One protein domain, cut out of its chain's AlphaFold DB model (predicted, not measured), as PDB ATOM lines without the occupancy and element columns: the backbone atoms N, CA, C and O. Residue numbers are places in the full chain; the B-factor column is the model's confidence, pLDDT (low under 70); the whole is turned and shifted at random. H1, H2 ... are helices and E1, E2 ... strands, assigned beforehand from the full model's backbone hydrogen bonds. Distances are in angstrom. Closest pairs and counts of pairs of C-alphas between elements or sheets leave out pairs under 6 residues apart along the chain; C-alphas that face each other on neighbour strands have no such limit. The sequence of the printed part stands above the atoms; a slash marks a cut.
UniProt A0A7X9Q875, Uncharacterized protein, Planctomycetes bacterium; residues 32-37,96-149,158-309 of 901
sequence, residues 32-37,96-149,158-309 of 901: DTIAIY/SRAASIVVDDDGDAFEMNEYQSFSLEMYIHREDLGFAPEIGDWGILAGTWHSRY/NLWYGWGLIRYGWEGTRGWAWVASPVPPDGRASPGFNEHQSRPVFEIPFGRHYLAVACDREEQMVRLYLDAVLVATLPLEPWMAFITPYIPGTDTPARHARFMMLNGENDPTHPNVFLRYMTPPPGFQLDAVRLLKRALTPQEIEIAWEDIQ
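AT A GLANCE: This is residues 32 to 37, 96 to 149 and 158 to 309 of the 901 residues of an uncharacterized protein of Planctomycetes bacterium (UniProt A0A7X9Q875). Little regular structure is present, but two antiparallel sheets form a sandwich, E1 E11 E3 E7 E8 E9 face to face with the smaller E2 E10 E4 E5 E6, and the short helix H1 packs on one face of the larger sheet, mainly over E7. The printed part has 212 residues, 82 in eleven strands followed by one helix: mostly strand. It is compact, radius of gyration of the C-alphas 16.7 A, spanning 51 by 41 by 29 A.

IN THESE COORDINATES: E1, residues 33 to 37, begins at C-alpha (102.991, 115.420, 172.927). Then come E2 100 to 103, E3 118 to 126, E4 138 to 143, E5 163 to 168, E6 175 to 179, E7 207 to 216, 28.3 A long, E8 221 to 226, E9 229 to 235, E10 259 to 261, and E11 284 to 292, which bends by 66 degrees at residue 287. H1, residues 298 to 309, ends at C-alpha (102.537, 136.185, 174.971).

HOW THE PARTS SIT: The sheets' facing parts are 10.2 A centre to centre, strands at 30 degrees. Within hydrogen-bond range are N 120 of E3 and O 213 of E7, 2.9 A, and N 143 of E4 and O 163 of E5, 2.8 A. E7 E8 E9 form a meander, each strand the antiparallel neighbour of the one before. H1, with every O i to N i+4 pair within range, is on the larger sheet, two layers, height 9.5 A; the closest C-alphas of H1 and E7 are Trp 305 and Tyr 210, 6.5 A.

THE WHOLE: C-alphas 37 and 96 are 22.0 A apart across one cut, 149 and 158 9.0 A across the other. The links E2 to E3, E3 to E4, E6 to E7, E9 to E10 and E10 to E11 are long. The pLDDT is under 70 in 93 residues, among them 181 to 199.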
ATOM      1  N   ASP A  32      99.824 114.740 170.272       78.69
ATOM      2  CA  ASP A  32     101.125 114.357 169.720       78.69
ATOM      3  C   ASP A  32     102.282 114.680 170.680       78.69
ATOM      4  O   ASP A  32     103.449 114.593 170.293       78.69
ATOM      5  N   THR A  33     101.980 115.105 171.911       85.19
ATOM      6  CA  THR A  33     102.991 115.420 172.927       85.19
ATOM      7  C   THR A  33     103.757 114.163 173.320       85.19
ATOM      8  O   THR A  33     103.163 113.169 173.732       85.19
ATOM      9  N   ILE A  34     105.086 114.228 173.182       85.19
ATOM     10  CA  ILE A  34     106.003 113.263 173.785       85.19
ATOM     11  C   ILE A  34     106.112 113.613 175.256       85.19
ATOM     12  O   ILE A  34     105.565 112.874 176.043       85.19
ATOM     13  N   ALA A  35     106.734 114.735 175.615       88.19
ATOM     14  CA  ALA A  35     106.964 115.118 177.006       88.19
ATOM     15  C   ALA A  35     106.841 116.636 177.194       88.19
ATOM     16  O   ALA A  35     107.036 117.406 176.242       88.19
ATOM     17  N   ILE A  36     106.529 117.055 178.421       89.94
ATOM     18  CA  ILE A  36     106.519 118.454 178.862       89.94
ATOM     19  C   ILE A  36     107.285 118.555 180.174       89.94
ATOM     20  O   ILE A  36     106.894 117.951 181.165       89.94
ATOM     21  N   TYR A  37     108.310 119.396 180.214       91.75
ATOM     22  CA  TYR A  37     109.060 119.658 181.438       91.75
ATOM     23  C   TYR A  37     108.882 121.105 181.857       91.75
ATOM     24  O   TYR A  37     109.206 122.028 181.108       91.75
ATOM     25  N   SER A  96     130.132 124.038 188.413       63.66
ATOM     26  CA  SER A  96     129.858 122.617 188.132       63.66
ATOM     27  C   SER A  96     129.569 122.385 186.666       63.66
ATOM     28  O   SER A  96     128.455 122.623 186.210       63.66
ATOM     29  N   ARG A  97     130.547 121.874 185.922       62.47
ATOM     30  CA  ARG A  97     130.374 121.646 184.484       62.47
ATOM     31  C   ARG A  97     129.473 120.456 184.136       62.47
ATOM     32  O   ARG A  97     128.997 120.402 183.018       62.47
ATOM     33  N   ALA A  98     129.200 119.572 185.095       64.06
ATOM     34  CA  ALA A  98     128.394 118.368 184.901       64.06
ATOM     35  C   ALA A  98     126.919 118.506 185.325       64.06
ATOM     36  O   ALA A  98     126.152 117.594 185.063       64.06
ATOM     37  N   ALA A  99     126.522 119.607 185.982       77.88
ATOM     38  CA  ALA A  99     125.155 119.747 186.482       77.88
ATOM     39  C   ALA A  99     124.152 119.838 185.326       77.88
ATOM     40  O   ALA A  99     124.251 120.754 184.502       77.88
ATOM     41  N   SER A 100     123.190 118.923 185.312       81.38
ATOM     42  CA  SER A 100     122.241 118.731 184.219       81.38
ATOM     43  C   SER A 100     120.860 118.339 184.742       81.38
ATOM     44  O   SER A 100     120.692 117.901 185.881       81.38
ATOM     45  N   ILE A 101     119.859 118.521 183.887       87.56
ATOM     46  CA  ILE A 101     118.544 117.891 184.021       87.56
ATOM     47  C   ILE A 101     118.479 116.827 182.931       87.56
ATOM     48  O   ILE A 101     118.692 117.154 181.762       87.56
ATOM     49  N   VAL A 102     118.249 115.578 183.317       82.88
ATOM     50  CA  VAL A 102     118.437 114.398 182.466       82.88
ATOM     51  C   VAL A 102     117.215 113.499 182.537       82.88
ATOM     52  O   VAL A 102     116.598 113.371 183.589       82.88
ATOM     53  N   VAL A 103     116.886 112.861 181.421       81.44
ATOM     54  CA  VAL A 103     115.930 111.752 181.374       81.44
ATOM     55  C   VAL A 103     116.731 110.475 181.123       81.44
ATOM     56  O   VAL A 103     117.357 110.353 180.069       81.44
ATOM     57  N   ASP A 104     116.778 109.591 182.120       61.00
ATOM     58  CA  ASP A 104     117.583 108.367 182.122       61.00
ATOM     59  C   ASP A 104     116.660 107.149 182.002       61.00
ATOM     60  O   ASP A 104     115.951 106.835 182.953       61.00
ATOM     61  N   ASP A 105     116.720 106.481 180.846       60.91
ATOM     62  CA  ASP A 105     115.986 105.258 180.472       60.91
ATOM     63  C   ASP A 105     114.522 105.468 180.034       60.91
ATOM     64  O   ASP A 105     113.582 105.466 180.830       60.91
ATOM     65  N   ASP A 106     114.334 105.664 178.727       54.75
ATOM     66  CA  ASP A 106     113.058 106.021 178.102       54.75
ATOM     67  C   ASP A 106     112.564 105.015 177.045       54.75
ATOM     68  O   ASP A 106     111.562 105.283 176.380       54.75
ATOM     69  N   GLY A 107     113.239 103.872 176.864       54.41
ATOM     70  CA  GLY A 107     112.829 102.855 175.888       54.41
ATOM     71  C   GLY A 107     112.659 103.399 174.462       54.41
ATOM     72  O   GLY A 107     111.675 103.067 173.797       54.41
ATOM     73  N   ASP A 108     113.588 104.257 174.030       64.06
ATOM     74  CA  ASP A 108     113.668 104.889 172.702       64.06
ATOM     75  C   ASP A 108     112.636 106.013 172.455       64.06
ATOM     76  O   ASP A 108     112.448 106.468 171.324       64.06
ATOM     77  N   ALA A 109     111.943 106.505 173.489       68.19
ATOM     78  CA  ALA A 109     110.907 107.539 173.350       68.19
ATOM     79  C   ALA A 109     111.420 108.894 172.811       68.19
ATOM     80  O   ALA A 109     110.645 109.644 172.201       68.19
ATOM     81  N   PHE A 110     112.697 109.204 173.025       74.00
ATOM     82  CA  PHE A 110     113.422 110.375 172.529       74.00
ATOM     83  C   PHE A 110     114.301 110.056 171.316       74.00
ATOM     84  O   PHE A 110     115.026 110.939 170.849       74.00
ATOM     85  N   GLU A 111     114.209 108.837 170.779       74.31
ATOM     86  CA  GLU A 111     114.881 108.448 169.549       74.31
ATOM     87  C   GLU A 111     113.983 108.700 168.331       74.31
ATOM     88  O   GLU A 111     112.873 108.175 168.218       74.31
ATOM     89  N   MET A 112     114.462 109.521 167.393       78.31
ATOM     90  CA  MET A 112     113.797 109.753 166.111       78.31
ATOM     91  C   MET A 112     114.665 109.216 164.984       78.31
ATOM     92  O   MET A 112     115.693 109.801 164.621       78.31
ATOM     93  N   ASN A 113     114.222 108.106 164.403       73.44
ATOM     94  CA  ASN A 113     114.891 107.510 163.258       73.44
ATOM     95  C   ASN A 113     114.820 108.420 162.015       73.44
ATOM     96  O   ASN A 113     114.219 109.505 162.008       73.44
ATOM     97  N   GLU A 114     115.449 107.989 160.930       74.06
ATOM     98  CA  GLU A 114     115.523 108.730 159.672       74.06
ATOM     99  C   GLU A 114     114.159 108.981 158.996       74.06
ATOM    100  O   GLU A 114     114.076 109.764 158.047       74.06
ATOM    101  N   TYR A 115     113.076 108.378 159.498       79.19
ATOM    102  CA  TYR A 115     111.721 108.470 158.948       79.19
ATOM    103  C   TYR A 115     110.761 109.306 159.803       79.19
ATOM    104  O   TYR A 115     109.649 109.600 159.363       79.19
ATOM    105  N   GLN A 116     111.156 109.698 161.014       84.94
ATOM    106  CA  GLN A 116     110.273 110.372 161.966       84.94
ATOM    107  C   GLN A 116     110.490 111.890 161.988       84.94
ATOM    108  O   GLN A 116     111.593 112.381 162.240       84.94
ATOM    109  N   SER A 117     109.415 112.639 161.737       89.69
ATOM    110  CA  SER A 117     109.354 114.083 161.986       89.69
ATOM    111  C   SER A 117     109.118 114.360 163.469       89.69
ATOM    112  O   SER A 117     108.412 113.611 164.141       89.69
ATOM    113  N   PHE A 118     109.631 115.477 163.975       90.25
ATOM    114  CA  PHE A 118     109.404 115.903 165.358       90.25
ATOM    115  C   PHE A 118     109.534 117.419 165.503       90.25
ATOM    116  O   PHE A 118     110.038 118.102 164.608       90.25
ATOM    117  N   SER A 119     109.070 117.948 166.635       92.00
ATOM    118  CA  SER A 119     109.289 119.349 167.000       92.00
ATOM    119  C   SER A 119     109.697 119.492 168.449       92.00
ATOM    120  O   SER A 119     109.186 118.784 169.316       92.00
ATOM    121  N   LEU A 120     110.573 120.460 168.691       91.19
ATOM    122  CA  LEU A 120     111.022 120.888 170.004       91.19
ATOM    123  C   LEU A 120     110.632 122.350 170.210       91.19
ATOM    124  O   LEU A 120     110.995 123.208 169.408       91.19
ATOM    125  N   GLU A 121     109.942 122.632 171.305       93.19
ATOM    126  CA  GLU A 121     109.552 123.973 171.723       93.19
ATOM    127  C   GLU A 121     110.164 124.289 173.087       93.19
ATOM    128  O   GLU A 121     110.153 123.457 173.995       93.19
ATOM    129  N   MET A 122     110.686 125.502 173.244       92.94
ATOM    130  CA  MET A 122     111.268 125.970 174.497       92.94
ATOM    131  C   MET A 122     110.831 127.395 174.798       92.94
ATOM    132  O   MET A 122     110.777 128.248 173.906       92.94
ATOM    133  N   TYR A 123     110.584 127.653 176.077       93.38
ATOM    134  CA  TYR A 123     110.450 129.002 176.604       93.38
ATOM    135  C   TYR A 123     111.683 129.319 177.443       93.38
ATOM    136  O   TYR A 123     111.937 128.675 178.464       93.38
ATOM    137  N   ILE A 124     112.488 130.252 176.943       92.00
ATOM    138  CA  ILE A 124     113.812 130.563 177.478       92.00
ATOM    139  C   ILE A 124     113.892 132.023 177.888       92.00
ATOM    140  O   ILE A 124     113.277 132.895 177.272       92.00
ATOM    141  N   HIS A 125     114.732 132.302 178.873       90.94
ATOM    142  CA  HIS A 125     115.081 133.652 179.279       90.94
ATOM    143  C   HIS A 125     116.591 133.846 179.136       90.94
ATOM    144  O   HIS A 125     117.387 132.991 179.525       90.94
ATOM    145  N   ARG A 126     116.984 134.958 178.509       87.62
ATOM    146  CA  ARG A 126     118.372 135.408 178.415       87.62
ATOM    147  C   ARG A 126     118.534 136.734 179.150       87.62
ATOM    148  O   ARG A 126     118.080 137.774 178.675       87.62
ATOM    149  N   GLU A 127     119.237 136.716 180.271       86.06
ATOM    150  CA  GLU A 127     119.551 137.907 181.060       86.06
ATOM    151  C   GLU A 127     120.832 138.602 180.574       86.06
ATOM    152  O   GLU A 127     121.813 137.964 180.182       86.06
ATOM    153  N   ASP A 128     120.853 139.935 180.653       83.12
ATOM    154  CA  ASP A 128     122.079 140.719 180.487       83.12
ATOM    155  C   ASP A 128     122.785 140.869 181.840       83.12
ATOM    156  O   ASP A 128     122.381 141.658 182.698       83.12
ATOM    157  N   LEU A 129     123.857 140.102 182.033       79.25
ATOM    158  CA  LEU A 129     124.663 140.140 183.253       79.25
ATOM    159  C   LEU A 129     125.775 141.205 183.224       79.25
ATOM    160  O   LEU A 129     126.538 141.311 184.185       79.25
ATOM    161  N   GLY A 130     125.896 142.003 182.157       66.31
ATOM    162  CA  GLY A 130     126.813 143.150 182.100       66.31
ATOM    163  C   GLY A 130     128.308 142.823 181.953       66.31
ATOM    164  O   GLY A 130     129.139 143.724 182.084       66.31
ATOM    165  N   PHE A 131     128.678 141.573 181.655       62.31
ATOM    166  CA  PHE A 131     130.061 141.150 181.385       62.31
ATOM    167  C   PHE A 131     130.163 140.424 180.029       62.31
ATOM    168  O   PHE A 131     129.266 139.669 179.669       62.31
ATOM    169  N   ALA A 132     131.260 140.615 179.277       51.06
ATOM    170  CA  ALA A 132     131.555 139.851 178.054       51.06
ATOM    171  C   ALA A 132     133.065 139.533 177.909       51.06
ATOM    172  O   ALA A 132     133.881 140.361 178.323       51.06
ATOM    173  N   PRO A 133     133.460 138.417 177.254       52.56
ATOM    174  CA  PRO A 133     132.596 137.496 176.523       52.56
ATOM    175  C   PRO A 133     132.478 136.105 177.150       52.56
ATOM    176  O   PRO A 133     133.394 135.592 177.782       52.56
ATOM    177  N   GLU A 134     131.322 135.508 176.897       60.12
ATOM    178  CA  GLU A 134     131.072 134.072 176.814       60.12
ATOM    179  C   GLU A 134     132.219 133.421 176.000       60.12
ATOM    180  O   GLU A 134     132.295 133.614 174.787       60.12
ATOM    181  N   ILE A 135     133.170 132.745 176.656       51.47
ATOM    182  CA  ILE A 135     134.245 131.992 175.988       51.47
ATOM    183  C   ILE A 135     133.880 130.513 176.076       51.47
ATOM    184  O   ILE A 135     133.871 129.962 177.174       51.47
ATOM    185  N   GLY A 136     133.619 129.886 174.931       54.84
ATOM    186  CA  GLY A 136     133.412 128.442 174.811       54.84
ATOM    187  C   GLY A 136     132.126 128.087 174.076       54.84
ATOM    188  O   GLY A 136     131.163 128.856 174.100       54.84
ATOM    189  N   ASP A 137     132.136 126.929 173.429       58.66
ATOM    190  CA  ASP A 137     130.952 126.335 172.818       58.66
ATOM    191  C   ASP A 137     130.131 125.630 173.909       58.66
ATOM    192  O   ASP A 137     130.702 124.929 174.743       58.66
ATOM    193  N   TRP A 138     128.815 125.846 173.969       66.25
ATOM    194  CA  TRP A 138     127.936 125.293 175.018       66.25
ATOM    195  C   TRP A 138     126.486 125.158 174.537       66.25
ATOM    196  O   TRP A 138     126.106 125.843 173.593       66.25
ATOM    197  N   GLY A 139     125.651 124.310 175.155       66.88
ATOM    198  CA  GLY A 139     124.274 124.047 174.687       66.88
ATOM    199  C   GLY A 139     123.174 124.287 175.729       66.88
ATOM    200  O   GLY A 139     123.354 123.966 176.898       66.88
ATOM    201  N   ILE A 140     122.017 124.833 175.320       69.00
ATOM    202  CA  ILE A 140     120.807 124.915 176.183       69.00
ATOM    203  C   ILE A 140     120.142 123.540 176.306       69.00
ATOM    204  O   ILE A 140     119.622 123.197 177.368       69.00
ATOM    205  N   LEU A 141     120.194 122.755 175.230       69.75
ATOM    206  CA  LEU A 141     119.606 121.428 175.128       69.75
ATOM    207  C   LEU A 141     120.490 120.559 174.237       69.75
ATOM    208  O   LEU A 141     120.869 120.993 173.144       69.75
ATOM    209  N   ALA A 142     120.804 119.356 174.715       60.41
ATOM    210  CA  ALA A 142     121.628 118.384 174.013       60.41
ATOM    211  C   ALA A 142     121.133 116.949 174.276       60.41
ATOM    212  O   ALA A 142     121.016 116.533 175.427       60.41
ATOM    213  N   GLY A 143     120.864 116.195 173.211       60.03
ATOM    214  CA  GLY A 143     120.724 114.739 173.228       60.03
ATOM    215  C   GLY A 143     122.090 114.050 173.159       60.03
ATOM    216  O   GLY A 143     122.981 114.579 172.493       60.03
ATOM    217  N   THR A 144     122.242 112.939 173.895       56.06
ATOM    218  CA  THR A 144     123.481 112.233 174.322       56.06
ATOM    219  C   THR A 144     124.806 112.703 173.752       56.06
ATOM    220  O   THR A 144     125.159 112.373 172.633       56.06
ATOM    221  N   TRP A 145     125.587 113.350 174.619       51.88
ATOM    222  CA  TRP A 145     127.021 113.572 174.490       51.88
ATOM    223  C   TRP A 145     127.750 112.656 175.487       51.88
ATOM    224  O   TRP A 145     127.429 112.677 176.676       51.88
ATOM    225  N   HIS A 146     128.736 111.914 174.968       42.91
ATOM    226  CA  HIS A 146     129.770 111.098 175.629       42.91
ATOM    227  C   HIS A 146     129.564 109.577 175.777       42.91
ATOM    228  O   HIS A 146     128.666 109.102 176.469       42.91
ATOM    229  N   SER A 147     130.539 108.827 175.242       37.00
ATOM    230  CA  SER A 147     130.995 107.542 175.786       37.00
ATOM    231  C   SER A 147     132.418 107.723 176.337       37.00
ATOM    232  O   SER A 147     133.378 107.782 175.572       37.00
ATOM    233  N   ARG A 148     132.565 107.805 177.669       36.12
ATOM    234  CA  ARG A 148     133.800 107.380 178.351       36.12
ATOM    235  C   ARG A 148     133.564 105.964 178.829       36.12
ATOM    236  O   ARG A 148     132.814 105.772 179.786       36.12
ATOM    237  N   TYR A 149     134.255 105.001 178.240       33.44
ATOM    238  CA  TYR A 149     134.540 103.771 178.959       33.44
ATOM    239  C   TYR A 149     135.877 103.942 179.680       33.44
ATOM    240  O   TYR A 149     136.884 104.321 179.085       33.44
ATOM    241  N   ASN A 158     137.471 107.872 171.359       41.44
ATOM    242  CA  ASN A 158     136.582 108.948 171.829       41.44
ATOM    243  C   ASN A 158     135.453 109.200 170.802       41.44
ATOM    244  O   ASN A 158     135.608 110.048 169.916       41.44
ATOM    245  N   LEU A 159     134.346 108.455 170.860       46.31
ATOM    246  CA  LEU A 159     133.236 108.613 169.908       46.31
ATOM    247  C   LEU A 159     132.184 109.610 170.416       46.31
ATOM    248  O   LEU A 159     131.610 109.427 171.488       46.31
ATOM    249  N   TRP A 160     131.937 110.658 169.625       50.75
ATOM    250  CA  TRP A 160     131.007 111.748 169.928       50.75
ATOM    251  C   TRP A 160     129.804 111.687 168.983       50.75
ATOM    252  O   TRP A 160     129.968 111.804 167.769       50.75
ATOM    253  N   TYR A 161     128.608 111.546 169.548       57.62
ATOM    254  CA  TYR A 161     127.320 111.688 168.865       57.62
ATOM    255  C   TYR A 161     126.462 112.655 169.688       57.62
ATOM    256  O   TYR A 161     126.889 113.067 170.763       57.62
ATOM    257  N   GLY A 162     125.324 113.091 169.161       62.12
ATOM    258  CA  GLY A 162     124.416 114.023 169.820       62.12
ATOM    259  C   GLY A 162     123.640 114.932 168.870       62.12
ATOM    260  O   GLY A 162     123.905 115.017 167.664       62.12
ATOM    261  N   TRP A 163     122.655 115.622 169.436       71.50
ATOM    262  CA  TRP A 163     121.779 116.551 168.726       71.50
ATOM    263  C   TRP A 163     121.338 117.700 169.626       71.50
ATOM    264  O   TRP A 163     121.329 117.554 170.842       71.50
ATOM    265  N   GLY A 164     120.969 118.848 169.059       76.56
ATOM    266  CA  GLY A 164     120.421 119.960 169.836       76.56
ATOM    267  C   GLY A 164     120.903 121.340 169.403       76.56
ATOM    268  O   GLY A 164     121.406 121.536 168.296       76.56
ATOM    269  N   LEU A 165     120.718 122.315 170.296       79.12
ATOM    270  CA  LEU A 165     121.050 123.722 170.070       79.12
ATOM    271  C   LEU A 165     122.328 124.102 170.804       79.12
ATOM    272  O   LEU A 165     122.366 124.135 172.037       79.12
ATOM    273  N   ILE A 166     123.348 124.448 170.024       76.19
ATOM    274  CA  ILE A 166     124.696 124.733 170.512       76.19
ATOM    275  C   ILE A 166     125.074 126.164 170.148       76.19
ATOM    276  O   ILE A 166     124.899 126.610 169.012       76.19
ATOM    277  N   ARG A 167     125.606 126.903 171.115       75.56
ATOM    278  CA  ARG A 167     126.207 128.214 170.906       75.56
ATOM    279  C   ARG A 167     127.640 128.043 170.434       75.56
ATOM    280  O   ARG A 167     128.424 127.377 171.100       75.56
ATOM    281  N   TYR A 168     127.967 128.694 169.324       66.69
ATOM    282  CA  TYR A 168     129.292 128.674 168.715       66.69
ATOM    283  C   TYR A 168     130.089 129.942 169.063       66.69
ATOM    284  O   TYR A 168     129.559 131.058 168.980       66.69
ATOM    285  N   GLY A 169     131.354 129.776 169.462       56.25
ATOM    286  CA  GLY A 169     132.208 130.824 170.038       56.25
ATOM    287  C   GLY A 169     133.472 131.203 169.248       56.25
ATOM    288  O   GLY A 169     134.234 132.054 169.716       56.25
ATOM    289  N   TRP A 170     133.731 130.614 168.075       51.16
ATOM    290  CA  TRP A 170     134.984 130.814 167.320       51.16
ATOM    291  C   TRP A 170     134.981 132.062 166.402       51.16
ATOM    292  O   TRP A 170     133.948 132.483 165.885       51.16
ATOM    293  N   GLU A 171     136.161 132.668 166.191       50.91
ATOM    294  CA  GLU A 171     136.471 133.693 165.161       50.91
ATOM    295  C   GLU A 171     135.569 134.946 165.068       50.91
ATOM    296  O   GLU A 171     135.525 135.636 164.050       50.91
ATOM    297  N   GLY A 172     134.879 135.313 166.148       52.66
ATOM    298  CA  GLY A 172     134.009 136.496 166.155       52.66
ATOM    299  C   GLY A 172     132.648 136.274 165.489       52.66
ATOM    300  O   GLY A 172     131.842 137.204 165.450       52.66
ATOM    301  N   THR A 173     132.353 135.051 165.039       57.72
ATOM    302  CA  THR A 173     130.993 134.604 164.726       57.72
ATOM    303  C   THR A 173     130.338 134.096 166.004       57.72
ATOM    304  O   THR A 173     130.750 133.077 166.544       57.72
ATOM    305  N   ARG A 174     129.343 134.832 166.507       68.94
ATOM    306  CA  ARG A 174     128.544 134.449 167.678       68.94
ATOM    307  C   ARG A 174     127.143 134.073 167.229       68.94
ATOM    308  O   ARG A 174     126.566 134.782 166.406       68.94
ATOM    309  N   GLY A 175     126.615 132.990 167.780       76.94
ATOM    310  CA  GLY A 175     125.221 132.610 167.604       76.94
ATOM    311  C   GLY A 175     124.986 131.128 167.859       76.94
ATOM    312  O   GLY A 175     125.853 130.424 168.371       76.94
ATOM    313  N   TRP A 176     123.797 130.682 167.493       81.12
ATOM    314  CA  TRP A 176     123.251 129.359 167.740       81.12
ATOM    315  C   TRP A 176     123.244 128.530 166.467       81.12
ATOM    316  O   TRP A 176     122.819 129.008 165.414       81.12
ATOM    317  N   ALA A 177     123.701 127.292 166.579       78.38
ATOM    318  CA  ALA A 177     123.646 126.272 165.550       78.38
ATOM    319  C   ALA A 177     122.724 125.137 166.007       78.38
ATOM    320  O   ALA A 177     122.665 124.808 167.194       78.38
ATOM    321  N   TRP A 178     122.017 124.543 165.050       81.00
ATOM    322  CA  TRP A 178     121.386 123.242 165.233       81.00
ATOM    323  C   TRP A 178     122.383 122.165 164.827       81.00
ATOM    324  O   TRP A 178     122.998 122.270 163.766       81.00
ATOM    325  N   VAL A 179     122.546 121.147 165.665       73.44
ATOM    326  CA  VAL A 179     123.441 120.019 165.410       73.44
ATOM    327  C   VAL A 179     122.634 118.729 165.443       73.44
ATOM    328  O   VAL A 179     121.757 118.560 166.288       73.44
ATOM    329  N   ALA A 180     122.935 117.828 164.514       71.88
ATOM    330  CA  ALA A 180     122.412 116.471 164.458       71.88
ATOM    331  C   ALA A 180     123.544 115.531 164.032       71.88
ATOM    332  O   ALA A 180     124.405 115.921 163.238       71.88
ATOM    333  N   SER A 181     123.557 114.310 164.560       65.12
ATOM    334  CA  SER A 181     124.618 113.351 164.259       65.12
ATOM    335  C   SER A 181     124.364 112.576 162.963       65.12
ATOM    336  O   SER A 181     123.220 112.218 162.673       65.12
ATOM    337  N   PRO A 182     125.418 112.283 162.179       61.28
ATOM    338  CA  PRO A 182     125.335 111.315 161.096       61.28
ATOM    339  C   PRO A 182     125.143 109.908 161.671       61.28
ATOM    340  O   PRO A 182     126.026 109.415 162.373       61.28
ATOM    341  N   VAL A 183     124.048 109.234 161.323       61.19
ATOM    342  CA  VAL A 183     123.906 107.786 161.522       61.19
ATOM    343  C   VAL A 183     123.482 107.182 160.180       61.19
ATOM    344  O   VAL A 183     122.328 107.334 159.779       61.19
ATOM    345  N   PRO A 184     124.403 106.556 159.425       55.28
ATOM    346  CA  PRO A 184     124.058 105.951 158.151       55.28
ATOM    347  C   PRO A 184     122.979 104.865 158.329       55.28
ATOM    348  O   PRO A 184     122.853 104.299 159.416       55.28
ATOM    349  N   PRO A 185     122.233 104.511 157.262       50.84
ATOM    350  CA  PRO A 185     121.161 103.507 157.318       50.84
ATOM    351  C   PRO A 185     121.586 102.106 157.797       50.84
ATOM    352  O   PRO A 185     120.737 101.256 158.040       50.84
ATOM    353  N   ASP A 186     122.889 101.832 157.890       54.66
ATOM    354  CA  ASP A 186     123.440 100.587 158.430       54.66
ATOM    355  C   ASP A 186     123.612 100.611 159.964       54.66
ATOM    356  O   ASP A 186     124.125  99.648 160.536       54.66
ATOM    357  N   GLY A 187     123.205 101.704 160.623       53.34
ATOM    358  CA  GLY A 187     123.264 101.897 162.073       53.34
ATOM    359  C   GLY A 187     124.677 102.087 162.626       53.34
ATOM    360  O   GLY A 187     124.844 102.188 163.843       53.34
ATOM    361  N   ARG A 188     125.708 102.126 161.767       54.53
ATOM    362  CA  ARG A 188     127.106 102.175 162.202       54.53
ATOM    363  C   ARG A 188     127.548 103.599 162.485       54.53
ATOM    364  O   ARG A 188     127.536 104.477 161.627       54.53
ATOM    365  N   ALA A 189     128.045 103.799 163.696       52.00
ATOM    366  CA  ALA A 189     128.753 105.001 164.095       52.00
ATOM    367  C   ALA A 189     129.931 105.282 163.127       52.00
ATOM    368  O   ALA A 189     130.780 104.416 162.928       52.00
ATOM    369  N   SER A 190     129.999 106.482 162.531       50.22
ATOM    370  CA  SER A 190     131.141 106.920 161.707       50.22
ATOM    371  C   SER A 190     131.946 107.985 162.466       50.22
ATOM    372  O   SER A 190     131.562 109.160 162.479       50.22
ATOM    373  N   PRO A 191     133.025 107.598 163.173       46.56
ATOM    374  CA  PRO A 191     133.842 108.519 163.953       46.56
ATOM    375  C   PRO A 191     134.598 109.476 163.037       46.56
ATOM    376  O   PRO A 191     135.348 109.043 162.165       46.56
ATOM    377  N   GLY A 192     134.453 110.779 163.265       42.56
ATOM    378  CA  GLY A 192     135.277 111.792 162.600       42.56
ATOM    379  C   GLY A 192     134.560 112.659 161.569       42.56
ATOM    380  O   GLY A 192     135.211 113.492 160.937       42.56
ATOM    381  N   PHE A 193     133.239 112.537 161.416       39.47
ATOM    382  CA  PHE A 193     132.488 113.496 160.608       39.47
ATOM    383  C   PHE A 193     132.192 114.775 161.395       39.47
ATOM    384  O   PHE A 193     131.169 114.933 162.056       39.47
ATOM    385  N   ASN A 194     133.145 115.697 161.286       43.56
ATOM    386  CA  ASN A 194     133.002 117.112 161.580       43.56
ATOM    387  C   ASN A 194     131.668 117.675 161.046       43.56
ATOM    388  O   ASN A 194     131.354 117.545 159.864       43.56
ATOM    389  N   GLU A 195     130.964 118.417 161.906       49.94
ATOM    390  CA  GLU A 195     130.599 119.812 161.612       49.94
ATOM    391  C   GLU A 195     129.751 120.101 160.363       49.94
ATOM    392  O   GLU A 195     129.762 121.232 159.864       49.94
ATOM    393  N   HIS A 196     128.972 119.154 159.843       41.12
ATOM    394  CA  HIS A 196     127.996 119.494 158.810       41.12
ATOM    395  C   HIS A 196     126.860 120.306 159.455       41.12
ATOM    396  O   HIS A 196     125.831 119.754 159.817       41.12
ATOM    397  N   GLN A 197     127.103 121.626 159.567       50.34
ATOM    398  CA  GLN A 197     126.264 122.754 160.025       50.34
ATOM    399  C   GLN A 197     126.697 123.483 161.320       50.34
ATOM    400  O   GLN A 197     125.937 124.302 161.830       50.34
ATOM    401  N   SER A 198     127.938 123.340 161.800       51.75
ATOM    402  CA  SER A 198     128.464 124.042 163.000       51.75
ATOM    403  C   SER A 198     128.642 125.571 162.868       51.75
ATOM    404  O   SER A 198     129.362 126.194 163.647       51.75
ATOM    405  N   ARG A 199     127.994 126.221 161.894       64.31
ATOM    406  CA  ARG A 199     127.993 127.686 161.797       64.31
ATOM    407  C   ARG A 199     126.779 128.247 162.526       64.31
ATOM    408  O   ARG A 199     125.681 127.739 162.326       64.31
ATOM    409  N   PRO A 200     126.940 129.323 163.312       73.31
ATOM    410  CA  PRO A 200     125.803 129.985 163.928       73.31
ATOM    411  C   PRO A 200     124.839 130.476 162.841       73.31
ATOM    412  O   PRO A 200     125.250 131.176 161.913       73.31
ATOM    413  N   VAL A 201     123.566 130.098 162.952       82.31
ATOM    414  CA  VAL A 201     122.514 130.428 161.977       82.31
ATOM    415  C   VAL A 201     121.520 131.459 162.497       82.31
ATOM    416  O   VAL A 201     120.842 132.102 161.703       82.31
ATOM    417  N   PHE A 202     121.480 131.685 163.811       87.19
ATOM    418  CA  PHE A 202     120.696 132.752 164.433       87.19
ATOM    419  C   PHE A 202     121.303 133.193 165.772       87.19
ATOM    420  O   PHE A 202     122.270 132.609 166.252       87.19
ATOM    421  N   GLU A 203     120.757 134.238 166.388       87.00
ATOM    422  CA  GLU A 203     121.132 134.691 167.732       87.00
ATOM    423  C   GLU A 203     119.856 134.872 168.562       87.00
ATOM    424  O   GLU A 203     118.825 135.266 168.018       87.00
ATOM    425  N   ILE A 204     119.924 134.583 169.864       87.38
ATOM    426  CA  ILE A 204     118.795 134.740 170.793       87.38
ATOM    427  C   ILE A 204     119.000 136.067 171.526       87.38
ATOM    428  O   ILE A 204     119.984 136.179 172.255       87.38
ATOM    429  N   PRO A 205     118.159 137.093 171.344       88.94
ATOM    430  CA  PRO A 205     118.322 138.372 172.031       88.94
ATOM    431  C   PRO A 205     118.223 138.251 173.560       88.94
ATOM    432  O   PRO A 205     117.871 137.208 174.103       88.94
ATOM    433  N   PHE A 206     118.571 139.329 174.268       88.75
ATOM    434  CA  PHE A 206     118.249 139.437 175.690       88.75
ATOM    435  C   PHE A 206     116.734 139.558 175.871       88.75
ATOM    436  O   PHE A 206     116.088 140.328 175.156       88.75
ATOM    437  N   GLY A 207     116.198 138.868 176.872       90.31
ATOM    438  CA  GLY A 207     114.770 138.794 177.156       90.31
ATOM    439  C   GLY A 207     114.234 137.368 177.130       90.31
ATOM    440  O   GLY A 207     114.989 136.396 177.068       90.31
ATOM    441  N   ARG A 208     112.909 137.260 177.243       90.31
ATOM    442  CA  ARG A 208     112.181 135.993 177.161       90.31
ATOM    443  C   ARG A 208     111.798 135.718 175.718       90.31
ATOM    444  O   ARG A 208     111.268 136.609 175.056       90.31
ATOM    445  N   HIS A 209     112.047 134.499 175.264       93.25
ATOM    446  CA  HIS A 209     111.847 134.104 173.879       93.25
ATOM    447  C   HIS A 209     111.209 132.723 173.784       93.25
ATOM    448  O   HIS A 209     111.520 131.814 174.558       93.25
ATOM    449  N   TYR A 210     110.336 132.575 172.794       94.06
ATOM    450  CA  TYR A 210     109.819 131.288 172.359       94.06
ATOM    451  C   TYR A 210     110.672 130.783 171.196       94.06
ATOM    452  O   TYR A 210     110.801 131.449 170.167       94.06
ATOM    453  N   LEU A 211     111.271 129.612 171.371       94.62
ATOM    454  CA  LEU A 211     112.129 128.979 170.379       94.62
ATOM    455  C   LEU A 211     111.501 127.658 169.948       94.62
ATOM    456  O   LEU A 211     111.244 126.801 170.790       94.62
ATOM    457  N   ALA A 212     111.287 127.489 168.645       94.25
ATOM    458  CA  ALA A 212     110.764 126.254 168.075       94.25
ATOM    459  C   ALA A 212     111.696 125.708 166.988       94.25
ATOM    460  O   ALA A 212     112.142 126.442 166.103       94.25
ATOM    461  N   VAL A 213     111.964 124.408 167.045       92.94
ATOM    462  CA  VAL A 213     112.678 123.645 166.022       92.94
ATOM    463  C   VAL A 213     111.701 122.628 165.449       92.94
ATOM    464  O   VAL A 213     111.210 121.777 166.183       92.94
ATOM    465  N   ALA A 214     111.410 122.722 164.153       93.75
ATOM    466  CA  ALA A 214     110.566 121.774 163.433       93.75
ATOM    467  C   ALA A 214     111.434 120.957 162.470       93.75
ATOM    468  O   ALA A 214     111.975 121.496 161.499       93.75
ATOM    469  N   CYS A 215     111.579 119.666 162.755       91.06
ATOM    470  CA  CYS A 215     112.302 118.706 161.930       91.06
ATOM    471  C   CYS A 215     111.298 117.936 161.073       91.06
ATOM    472  O   CYS A 215     110.543 117.103 161.575       91.06
ATOM    473  N   ASP A 216     111.286 118.236 159.779       92.00
ATOM    474  CA  ASP A 216     110.341 117.703 158.808       92.00
ATOM    475  C   ASP A 216     111.040 116.705 157.879       92.00
ATOM    476  O   ASP A 216     111.867 117.075 157.038       92.00
ATOM    477  N   ARG A 217     110.711 115.421 158.039       86.00
ATOM    478  CA  ARG A 217     111.227 114.336 157.199       86.00
ATOM    479  C   ARG A 217     110.539 114.230 155.851       86.00
ATOM    480  O   ARG A 217     111.166 113.731 154.921       86.00
ATOM    481  N   GLU A 218     109.307 114.705 155.708       86.38
ATOM    482  CA  GLU A 218     108.633 114.694 154.406       86.38
ATOM    483  C   GLU A 218     109.306 115.690 153.461       86.38
ATOM    484  O   GLU A 218     109.540 115.392 152.289       86.38
ATOM    485  N   GLU A 219     109.691 116.850 153.993       88.38
ATOM    486  CA  GLU A 219     110.364 117.900 153.228       88.38
ATOM    487  C   GLU A 219     111.896 117.864 153.324       88.38
ATOM    488  O   GLU A 219     112.557 118.643 152.637       88.38
ATOM    489  N   GLN A 220     112.465 116.963 154.136       88.50
ATOM    490  CA  GLN A 220     113.909 116.835 154.393       88.50
ATOM    491  C   GLN A 220     114.541 118.166 154.844       88.50
ATOM    492  O   GLN A 220     115.588 118.595 154.350       88.50
ATOM    493  N   MET A 221     113.893 118.844 155.797       90.12
ATOM    494  CA  MET A 221     114.302 120.164 156.281       90.12
ATOM    495  C   MET A 221     114.163 120.307 157.797       90.12
ATOM    496  O   MET A 221     113.198 119.846 158.401       90.12
ATOM    497  N   VAL A 222     115.087 121.051 158.404       90.56
ATOM    498  CA  VAL A 222     114.946 121.605 159.756       90.56
ATOM    499  C   VAL A 222     114.642 123.093 159.654       90.56
ATOM    500  O   VAL A 222     115.342 123.833 158.959       90.56
ATOM    501  N   ARG A 223     113.612 123.553 160.362       93.44
ATOM    502  CA  ARG A 223     113.229 124.968 160.443       93.44
ATOM    503  C   ARG A 223     113.312 125.458 161.875       93.44
ATOM    504  O   ARG A 223     112.768 124.830 162.777       93.44
ATOM    505  N   LEU A 224     113.970 126.595 162.064       93.69
ATOM    506  CA  LEU A 224     114.135 127.232 163.363       93.69
ATOM    507  C   LEU A 224     113.337 128.527 163.403       93.69
ATOM    508  O   LEU A 224     113.480 129.370 162.514       93.69
ATOM    509  N   TYR A 225     112.546 128.696 164.454       95.62
ATOM    510  CA  TYR A 225     111.712 129.867 164.681       95.62
ATOM    511  C   TYR A 225     112.051 130.509 166.018       95.62
ATOM    512  O   TYR A 225     112.075 129.831 167.041       95.62
ATOM    513  N   LEU A 226     112.256 131.820 166.008       95.38
ATOM    514  CA  LEU A 226     112.394 132.639 167.205       95.38
ATOM    515  C   LEU A 226     111.209 133.599 167.254       95.38
ATOM    516  O   LEU A 226     111.045 134.406 166.342       95.38
ATOM    517  N   ASP A 227     110.382 133.499 168.291       94.19
ATOM    518  CA  ASP A 227     109.163 134.298 168.456       94.19
ATOM    519  C   ASP A 227     108.266 134.247 167.206       94.19
ATOM    520  O   ASP A 227     107.861 135.270 166.657       94.19
ATOM    521  N   ALA A 228     108.040 133.025 166.708       91.56
ATOM    522  CA  ALA A 228     107.332 132.712 165.461       91.56
ATOM    523  C   ALA A 228     107.962 133.246 164.158       91.56
ATOM    524  O   ALA A 228     107.444 132.999 163.066       91.56
ATOM    525  N   VAL A 229     109.123 133.897 164.221       94.19
ATOM    526  CA  VAL A 229     109.875 134.320 163.035       94.19
ATOM    527  C   VAL A 229     110.821 133.206 162.604       94.19
ATOM    528  O   VAL A 229     111.687 132.804 163.373       94.19
ATOM    529  N   LEU A 230     110.702 132.736 161.359       95.69
ATOM    530  CA  LEU A 230     111.661 131.795 160.769       95.69
ATOM    531  C   LEU A 230     113.050 132.450 160.699       95.69
ATOM    532  O   LEU A 230     113.250 133.407 159.948       95.69
ATOM    533  N   VAL A 231     114.007 131.929 161.466       93.56
ATOM    534  CA  VAL A 231     115.381 132.449 161.550       93.56
ATOM    535  C   VAL A 231     116.384 131.615 160.763       93.56
ATOM    536  O   VAL A 231     117.389 132.155 160.309       93.56
ATOM    537  N   ALA A 232     116.111 130.325 160.554       90.38
ATOM    538  CA  ALA A 232     116.957 129.465 159.736       90.38
ATOM    539  C   ALA A 232     116.180 128.287 159.140       90.38
ATOM    540  O   ALA A 232     115.254 127.756 159.755       90.38
ATOM    541  N   THR A 233     116.620 127.860 157.958       92.06
ATOM    542  CA  THR A 233     116.202 126.615 157.309       92.06
ATOM    543  C   THR A 233     117.452 125.851 156.917       92.06
ATOM    544  O   THR A 233     118.331 126.405 156.255       92.06
ATOM    545  N   LEU A 234     117.528 124.593 157.326       87.06
ATOM    546  CA  LEU A 234     118.696 123.741 157.159       87.06
ATOM    547  C   LEU A 234     118.286 122.443 156.461       87.06
ATOM    548  O   LEU A 234     117.221 121.914 156.783       87.06
ATOM    549  N   PRO A 235     119.094 121.919 155.527       85.56
ATOM    550  CA  PRO A 235     118.825 120.613 154.944       85.56
ATOM    551  C   PRO A 235     118.946 119.535 156.023       85.56
ATOM    552  O   PRO A 235     119.888 119.550 156.819       85.56
ATOM    553  N   LEU A 236     117.986 118.614 156.036       81.69
ATOM    554  CA  LEU A 236     118.022 117.412 156.857       81.69
ATOM    555  C   LEU A 236     118.378 116.250 155.938       81.69
ATOM    556  O   LEU A 236     117.554 115.817 155.141       81.69
ATOM    557  N   GLU A 237     119.624 115.795 156.003       79.00
ATOM    558  CA  GLU A 237     120.093 114.736 155.111       79.00
ATOM    559  C   GLU A 237     119.437 113.385 155.473       79.00
ATOM    560  O   GLU A 237     119.216 113.115 156.660       79.00
ATOM    561  N   PRO A 238     119.180 112.491 154.497       73.69
ATOM    562  CA  PRO A 238     118.507 111.209 154.743       73.69
ATOM    563  C   PRO A 238     119.213 110.282 155.746       73.69
ATOM    564  O   PRO A 238     118.587 109.390 156.298       73.69
ATOM    565  N   TRP A 239     120.515 110.478 155.963       67.50
ATOM    566  CA  TRP A 239     121.359 109.713 156.892       67.50
ATOM    567  C   TRP A 239     121.580 110.428 158.233       67.50
ATOM    568  O   TRP A 239     122.364 109.980 159.064       67.50
ATOM    569  N   MET A 240     120.961 111.586 158.460       74.19
ATOM    570  CA  MET A 240     120.920 112.172 159.798       74.19
ATOM    571  C   MET A 240     119.804 111.482 160.565       74.19
ATOM    572  O   MET A 240     118.683 111.430 160.065       74.19
ATOM    573  N   ALA A 241     120.075 111.004 161.770       70.94
ATOM    574  CA  ALA A 241     119.073 110.447 162.673       70.94
ATOM    575  C   ALA A 241     119.351 110.924 164.100       70.94
ATOM    576  O   ALA A 241     120.455 111.363 164.426       70.94
ATOM    577  N   PHE A 242     118.326 110.867 164.937       74.44
ATOM    578  CA  PHE A 242     118.365 111.301 166.327       74.44
ATOM    579  C   PHE A 242     118.204 110.066 167.207       74.44
ATOM    580  O   PHE A 242     117.214 109.942 167.908       74.44
ATOM    581  N   ILE A 243     119.132 109.117 167.093       67.56
ATOM    582  CA  ILE A 243     119.061 107.802 167.747       67.56
ATOM    583  C   ILE A 243     120.378 107.488 168.455       67.56
ATOM    584  O   ILE A 243     121.404 108.111 168.153       67.56
ATOM    585  N   THR A 244     120.376 106.507 169.354       66.06
ATOM    586  CA  THR A 244     121.623 105.972 169.914       66.06
ATOM    587  C   THR A 244     122.321 105.107 168.861       66.06
ATOM    588  O   THR A 244     121.720 104.165 168.346       66.06
ATOM    589  N   PRO A 245     123.583 105.388 168.492       56.12
ATOM    590  CA  PRO A 245     124.285 104.575 167.508       56.12
ATOM    591  C   PRO A 245     124.712 103.225 168.095       56.12
ATOM    592  O   PRO A 245     125.144 103.132 169.243       56.12
ATOM    593  N   TYR A 246     124.670 102.188 167.259       58.03
ATOM    594  CA  TYR A 246     125.197 100.866 167.588       58.03
ATOM    595  C   TYR A 246     126.728 100.852 167.436       58.03
ATOM    596  O   TYR A 246     127.258 101.238 166.386       58.03
ATOM    597  N   ILE A 247     127.448 100.400 168.471       53.56
ATOM    598  CA  ILE A 247     128.912 100.253 168.460       53.56
ATOM    599  C   ILE A 247     129.257  98.755 168.379       53.56
ATOM    600  O   ILE A 247     129.044  98.027 169.346       53.56
ATOM    601  N   PRO A 248     129.781  98.259 167.241       43.78
ATOM    602  CA  PRO A 248     130.174  96.859 167.107       43.78
ATOM    603  C   PRO A 248     131.396  96.529 167.979       43.78
ATOM    604  O   PRO A 248     132.398  97.239 167.914       43.78
ATOM    605  N   GLY A 249     131.352  95.416 168.718       45.25
ATOM    606  CA  GLY A 249     132.509  94.890 169.460       45.25
ATOM    607  C   GLY A 249     132.657  95.385 170.903       45.25
ATOM    608  O   GLY A 249     133.725  95.218 171.485       45.25
ATOM    609  N   THR A 250     131.613  95.979 171.486       45.62
ATOM    610  CA  THR A 250     131.572  96.324 172.914       45.62
ATOM    611  C   THR A 250     130.388  95.635 173.592       45.62
ATOM    612  O   THR A 250     129.248  95.951 173.268       45.62
ATOM    613  N   ASP A 251     130.643  94.771 174.581       38.34
ATOM    614  CA  ASP A 251     129.616  94.102 175.417       38.34
ATOM    615  C   ASP A 251     128.940  95.047 176.429       38.34
ATOM    616  O   ASP A 251     128.259  94.632 177.366       38.34
ATOM    617  N   THR A 252     129.147  96.357 176.283       39.09
ATOM    618  CA  THR A 252     128.467  97.371 177.086       39.09
ATOM    619  C   THR A 252     127.269  97.877 176.288       39.09
ATOM    620  O   THR A 252     127.485  98.366 175.177       39.09
ATOM    621  N   PRO A 253     126.025  97.828 176.806       45.16
ATOM    622  CA  PRO A 253     124.923  98.519 176.152       45.16
ATOM    623  C   PRO A 253     125.314  99.993 176.023       45.16
ATOM    624  O   PRO A 253     125.648 100.642 177.021       45.16
ATOM    625  N   ALA A 254     125.332 100.518 174.795       48.47
ATOM    626  CA  ALA A 254     125.388 101.959 174.604       48.47
ATOM    627  C   ALA A 254     124.261 102.548 175.464       48.47
ATOM    628  O   ALA A 254     123.119 102.100 175.367       48.47
ATOM    629  N   ARG A 255     124.574 103.474 176.382       51.66
ATOM    630  CA  ARG A 255     123.519 104.130 177.165       51.66
ATOM    631  C   ARG A 255     122.547 104.762 176.164       51.66
ATOM    632  O   ARG A 255     123.013 105.495 175.292       51.66
ATOM    633  N   HIS A 256     121.250 104.466 176.296       53.28
ATOM    634  CA  HIS A 256     120.199 105.038 175.450       53.28
ATOM    635  C   HIS A 256     120.295 106.571 175.423       53.28
ATOM    636  O   HIS A 256     120.857 107.199 176.334       53.28
ATOM    637  N   ALA A 257     119.762 107.176 174.364       57.62
ATOM    638  CA  ALA A 257     119.897 108.590 174.096       57.62
ATOM    639  C   ALA A 257     119.207 109.416 175.183       57.62
ATOM    640  O   ALA A 257     117.994 109.567 175.224       57.62
ATOM    641  N   ARG A 258     120.009 110.008 176.063       69.69
ATOM    642  CA  ARG A 258     119.539 110.916 177.110       69.69
ATOM    643  C   ARG A 258     119.087 112.232 176.505       69.69
ATOM    644  O   ARG A 258     119.851 112.873 175.780       69.69
ATOM    645  N   PHE A 259     117.912 112.692 176.910       76.31
ATOM    646  CA  PHE A 259     117.487 114.071 176.715       76.31
ATOM    647  C   PHE A 259     118.049 114.935 177.850       76.31
ATOM    648  O   PHE A 259     117.662 114.759 179.006       76.31
ATOM    649  N   MET A 260     118.978 115.850 177.548       77.50
ATOM    650  CA  MET A 260     119.647 116.663 178.571       77.50
ATOM    651  C   MET A 260     119.391 118.154 178.366       77.50
ATOM    652  O   MET A 260     119.540 118.697 177.268       77.50
ATOM    653  N   MET A 261     119.070 118.845 179.457       84.94
ATOM    654  CA  MET A 261     118.901 120.296 179.494       84.94
ATOM    655  C   MET A 261     119.990 120.936 180.349       84.94
ATOM    656  O   MET A 261     120.443 120.361 181.344       84.94
ATOM    657  N   LEU A 262     120.382 122.156 179.976       79.56
ATOM    658  CA  LEU A 262     121.396 122.953 180.670       79.56
ATOM    659  C   LEU A 262     122.733 122.212 180.860       79.56
ATOM    660  O   LEU A 262     123.406 122.423 181.871       79.56
ATOM    661  N   ASN A 263     123.112 121.375 179.890       72.00
ATOM    662  CA  ASN A 263     124.272 120.483 179.953       72.00
ATOM    663  C   ASN A 263     125.402 120.864 178.963       72.00
ATOM    664  O   ASN A 263     125.210 121.656 178.043       72.00
ATOM    665  N   GLY A 264     126.595 120.300 179.174       56.41
ATOM    666  CA  GLY A 264     127.791 120.395 178.341       56.41
ATOM    667  C   GLY A 264     128.973 119.671 178.996       56.41
ATOM    668  O   GLY A 264     129.173 119.782 180.203       56.41
ATOM    669  N   GLU A 265     129.751 118.912 178.222       48.47
ATOM    670  CA  GLU A 265     130.771 118.017 178.771       48.47
ATOM    671  C   GLU A 265     132.181 118.624 178.807       48.47
ATOM    672  O   GLU A 265     132.834 118.845 177.788       48.47
ATOM    673  N   ASN A 266     132.715 118.789 180.015       48.00
ATOM    674  CA  ASN A 266     134.107 119.158 180.189       48.00
ATOM    675  C   ASN A 266     134.986 117.933 180.431       48.00
ATOM    676  O   ASN A 266     135.121 117.508 181.580       48.00
ATOM    677  N   ASP A 267     135.689 117.485 179.392       49.88
ATOM    678  CA  ASP A 267     136.925 116.732 179.568       49.88
ATOM    679  C   ASP A 267     138.130 117.701 179.644       49.88
ATOM    680  O   ASP A 267     138.662 118.148 178.621       49.88
ATOM    681  N   PRO A 268     138.618 118.045 180.855       47.44
ATOM    682  CA  PRO A 268     139.793 118.897 181.001       47.44
ATOM    683  C   PRO A 268     141.092 118.208 180.552       47.44
ATOM    684  O   PRO A 268     142.100 118.894 180.367       47.44
ATOM    685  N   THR A 269     141.085 116.881 180.395       45.09
ATOM    686  CA  THR A 269     142.226 116.071 179.945       45.09
ATOM    687  C   THR A 269     142.323 115.981 178.422       45.09
ATOM    688  O   THR A 269     143.379 115.610 177.912       45.09
ATOM    689  N   HIS A 270     141.294 116.420 177.687       45.81
ATOM    690  CA  HIS A 270     141.300 116.370 176.230       45.81
ATOM    691  C   HIS A 270     142.351 117.341 175.639       45.81
ATOM    692  O   HIS A 270     142.305 118.551 175.919       45.81
ATOM    693  N   PRO A 271     143.300 116.864 174.808       44.72
ATOM    694  CA  PRO A 271     144.404 117.680 174.291       44.72
ATOM    695  C   PRO A 271     143.924 118.749 173.302       44.72
ATOM    696  O   PRO A 271     144.531 119.813 173.181       44.72
ATOM    697  N   ASN A 272     142.799 118.490 172.635       45.59
ATOM    698  CA  ASN A 272     142.152 119.446 171.758       45.59
ATOM    699  C   ASN A 272     141.193 120.350 172.559       45.59
ATOM    700  O   ASN A 272     140.153 119.890 173.028       45.59
ATOM    701  N   VAL A 273     141.541 121.633 172.695       41.94
ATOM    702  CA  VAL A 273     140.705 122.673 173.330       41.94
ATOM    703  C   VAL A 273     139.391 122.942 172.593       41.94
ATOM    704  O   VAL A 273     138.456 123.421 173.224       41.94
ATOM    705  N   PHE A 274     139.313 122.609 171.303       41.75
ATOM    706  CA  PHE A 274     138.134 122.768 170.445       41.75
ATOM    707  C   PHE A 274     137.044 121.715 170.695       41.75
ATOM    708  O   PHE A 274     135.920 121.877 170.244       41.75
ATOM    709  N   LEU A 275     137.371 120.639 171.416       47.28
ATOM    710  CA  LEU A 275     136.436 119.564 171.774       47.28
ATOM    711  C   LEU A 275     135.994 119.653 173.244       47.28
ATOM    712  O   LEU A 275     135.494 118.693 173.814       47.28
ATOM    713  N   ARG A 276     136.196 120.817 173.876       53.16
ATOM    714  CA  ARG A 276     135.826 121.082 175.271       53.16
ATOM    715  C   ARG A 276     134.528 121.882 175.307       53.16
ATOM    716  O   ARG A 276     134.570 123.102 175.478       53.16
ATOM    717  N   TYR A 277     133.390 121.222 175.123       54.56
ATOM    718  CA  TYR A 277     132.097 121.898 175.216       54.56
ATOM    719  C   TYR A 277     131.762 122.184 176.677       54.56
ATOM    720  O   TYR A 277     131.929 121.362 177.567       54.56
ATOM    721  N   MET A 278     131.340 123.402 176.968       57.12
ATOM    722  CA  MET A 278     131.019 123.818 178.323       57.12
ATOM    723  C   MET A 278     129.514 123.781 178.529       57.12
ATOM    724  O   MET A 278     128.718 123.706 177.601       57.12
ATOM    725  N   THR A 279     129.110 123.822 179.780       66.44
ATOM    726  CA  THR A 279     127.718 124.023 180.149       66.44
ATOM    727  C   THR A 279     127.328 125.503 179.989       66.44
ATOM    728  O   THR A 279     128.219 126.361 180.033       66.44
ATOM    729  N   PRO A 280     126.028 125.843 179.846       71.19
ATOM    730  CA  PRO A 280     125.591 127.230 179.740       71.19
ATOM    731  C   PRO A 280     126.143 128.129 180.850       71.19
ATOM    732  O   PRO A 280     126.144 127.728 182.018       71.19
ATOM    733  N   PRO A 281     126.576 129.359 180.526       72.75
ATOM    734  CA  PRO A 281     126.912 130.350 181.531       72.75
ATOM    735  C   PRO A 281     125.661 130.750 182.334       72.75
ATOM    736  O   PRO A 281     124.530 130.575 181.870       72.75
ATOM    737  N   PRO A 282     125.838 131.365 183.519       77.81
ATOM    738  CA  PRO A 282     124.782 132.150 184.142       77.81
ATOM    739  C   PRO A 282     124.183 133.154 183.147       77.81
ATOM    740  O   PRO A 282     124.902 133.710 182.313       77.81
ATOM    741  N   GLY A 283     122.879 133.400 183.260       79.38
ATOM    742  CA  GLY A 283     122.147 134.323 182.390       79.38
ATOM    743  C   GLY A 283     121.376 133.657 181.251       79.38
ATOM    744  O   GLY A 283     120.747 134.364 180.475       79.38
ATOM    745  N   PHE A 284     121.394 132.325 181.155       82.62
ATOM    746  CA  PHE A 284     120.427 131.561 180.370       82.62
ATOM    747  C   PHE A 284     119.592 130.694 181.309       82.62
ATOM    748  O   PHE A 284     120.135 129.919 182.104       82.62
ATOM    749  N   GLN A 285     118.276 130.859 181.236       88.44
ATOM    750  CA  GLN A 285     117.298 130.146 182.043       88.44
ATOM    751  C   GLN A 285     116.277 129.453 181.145       88.44
ATOM    752  O   GLN A 285     116.035 129.866 180.006       88.44
ATOM    753  N   LEU A 286     115.701 128.384 181.678       91.81
ATOM    754  CA  LEU A 286     114.717 127.561 181.003       91.81
ATOM    755  C   LEU A 286     113.459 127.503 181.858       91.81
ATOM    756  O   LEU A 286     113.517 127.071 183.006       91.81
ATOM    757  N   ASP A 287     112.333 127.927 181.304       91.56
ATOM    758  CA  ASP A 287     111.047 127.906 181.999       91.56
ATOM    759  C   ASP A 287     110.259 126.644 181.661       91.56
ATOM    760  O   ASP A 287     109.658 126.024 182.538       91.56
ATOM    761  N   ALA A 288     110.271 126.257 180.385       91.62
ATOM    762  CA  ALA A 288     109.532 125.101 179.912       91.62
ATOM    763  C   ALA A 288     110.133 124.507 178.635       91.62
ATOM    764  O   ALA A 288     110.665 125.232 177.786       91.62
ATOM    765  N   VAL A 289     109.967 123.195 178.475       92.38
ATOM    766  CA  VAL A 289     110.278 122.445 177.250       92.38
ATOM    767  C   VAL A 289     109.088 121.572 176.882       92.38
ATOM    768  O   VAL A 289     108.529 120.907 177.751       92.38
ATOM    769  N   ARG A 290     108.732 121.527 175.596       91.06
ATOM    770  CA  ARG A 290     107.777 120.561 175.042       91.06
ATOM    771  C   ARG A 290     108.364 119.867 173.821       91.06
ATOM    772  O   ARG A 290     108.980 120.505 172.969       91.06
ATOM    773  N   LEU A 291     108.122 118.565 173.723       89.94
ATOM    774  CA  LEU A 291     108.517 117.740 172.586       89.94
ATOM    775  C   LEU A 291     107.287 117.091 171.932       89.94
ATOM    776  O   LEU A 291     106.369 116.657 172.630       89.94
ATOM    777  N   LEU A 292     107.259 117.021 170.599       89.31
ATOM    778  CA  LEU A 292     106.126 116.533 169.797       89.31
ATOM    779  C   LEU A 292     106.565 115.487 168.760       89.31
ATOM    780  O   LEU A 292     107.601 115.658 168.118       89.31
ATOM    781  N   LYS A 293     105.723 114.475 168.502       88.12
ATOM    782  CA  LYS A 293     105.941 113.403 167.496       88.12
ATOM    783  C   LYS A 293     105.732 113.835 166.032       88.12
ATOM    784  O   LYS A 293     105.536 112.987 165.165       88.12
ATOM    785  N   ARG A 294     105.703 115.142 165.746       89.94
ATOM    786  CA  ARG A 294     105.566 115.677 164.380       89.94
ATOM    787  C   ARG A 294     106.222 117.039 164.207       89.94
ATOM    788  O   ARG A 294     106.431 117.757 165.184       89.94
ATOM    789  N   ALA A 295     106.455 117.429 162.955       92.56
ATOM    790  CA  ALA A 295     106.822 118.796 162.597       92.56
ATOM    791  C   ALA A 295     105.617 119.747 162.764       92.56
ATOM    792  O   ALA A 295     104.510 119.458 162.297       92.56
ATOM    793  N   LEU A 296     105.822 120.876 163.442       90.19
ATOM    794  CA  LEU A 296     104.846 121.956 163.537       90.19
ATOM    795  C   LEU A 296     104.859 122.801 162.266       90.19
ATOM    796  O   LEU A 296     105.910 123.094 161.689       90.19
ATOM    797  N   THR A 297     103.675 123.239 161.856       87.50
ATOM    798  CA  THR A 297     103.520 124.190 160.754       87.50
ATOM    799  C   THR A 297     103.819 125.623 161.218       87.50
ATOM    800  O   THR A 297     103.663 125.932 162.403       87.50
ATOM    801  N   PRO A 298     104.186 126.548 160.307       84.94
ATOM    802  CA  PRO A 298     104.393 127.954 160.660       84.94
ATOM    803  C   PRO A 298     103.201 128.584 161.398       84.94
ATOM    804  O   PRO A 298     103.393 129.371 162.319       84.94
ATOM    805  N   GLN A 299     101.975 128.217 161.017       77.62
ATOM    806  CA  GLN A 299     100.746 128.737 161.616       77.62
ATOM    807  C   GLN A 299     100.569 128.262 163.059       77.62
ATOM    808  O   GLN A 299     100.157 129.031 163.919       77.62
ATOM    809  N   GLU A 300     100.889 127.001 163.345       84.81
ATOM    810  CA  GLU A 300     100.811 126.463 164.707       84.81
ATOM    811  C   GLU A 300     101.858 127.094 165.624       84.81
ATOM    812  O   GLU A 300     101.571 127.352 166.789       84.81
ATOM    813  N   ILE A 301     103.041 127.397 165.086       87.94
ATOM    814  CA  ILE A 301     104.107 128.104 165.803       87.94
ATOM    815  C   ILE A 301     103.688 129.546 166.114       87.94
ATOM    816  O   ILE A 301     103.921 130.015 167.226       87.94
ATOM    817  N   GLU A 302     103.056 130.240 165.163       83.38
ATOM    818  CA  GLU A 302     102.500 131.584 165.373       83.38
ATOM    819  C   GLU A 302     101.431 131.578 166.472       83.38
ATOM    820  O   GLU A 302     101.507 132.377 167.402       83.38
ATOM    821  N   ILE A 303     100.507 130.614 166.436       74.81
ATOM    822  CA  ILE A 303      99.469 130.453 167.464       74.81
ATOM    823  C   ILE A 303     100.087 130.165 168.838       74.81
ATOM    824  O   ILE A 303      99.719 130.804 169.822       74.81
ATOM    825  N   ALA A 304     101.041 129.233 168.917       81.00
ATOM    826  CA  ALA A 304     101.713 128.901 170.171       81.00
ATOM    827  C   ALA A 304     102.425 130.123 170.772       81.00
ATOM    828  O   ALA A 304     102.321 130.375 171.972       81.00
ATOM    829  N   TRP A 305     103.097 130.918 169.935       87.50
ATOM    830  CA  TRP A 305     103.738 132.158 170.356       87.50
ATOM    831  C   TRP A 305     102.732 133.194 170.875       87.50
ATOM    832  O   TRP A 305     102.948 133.764 171.945       87.50
ATOM    833  N   GLU A 306     101.625 133.427 170.164       80.75
ATOM    834  CA  GLU A 306     100.579 134.366 170.597       80.75
ATOM    835  C   GLU A 306      99.954 133.960 171.941       80.75
ATOM    836  O   GLU A 306      99.737 134.812 172.813       80.75
ATOM    837  N   ASP A 307      99.708 132.663 172.138       75.12
ATOM    838  CA  ASP A 307      99.165 132.122 173.384       75.12
ATOM    839  C   ASP A 307     100.123 132.372 174.558       75.12
ATOM    840  O   ASP A 307      99.709 132.943 175.577       75.12
ATOM    841  N   ILE A 308     101.412 132.072 174.368       80.62
ATOM    842  CA  ILE A 308     102.494 132.341 175.328       80.62
ATOM    843  C   ILE A 308     102.538 133.832 175.695       80.62
ATOM    844  O   ILE A 308     102.517 134.196 176.871       80.62
ATOM    845  N   GLN A 309     102.518 134.735 174.711       80.00
ATOM    846  CA  GLN A 309     102.537 136.185 174.971       80.00
ATOM    847  C   GLN A 309     101.325 136.663 175.785       80.00
ATOM    848  O   GLN A 309     101.389 137.680 176.479       80.00
TER     849      GLN A 309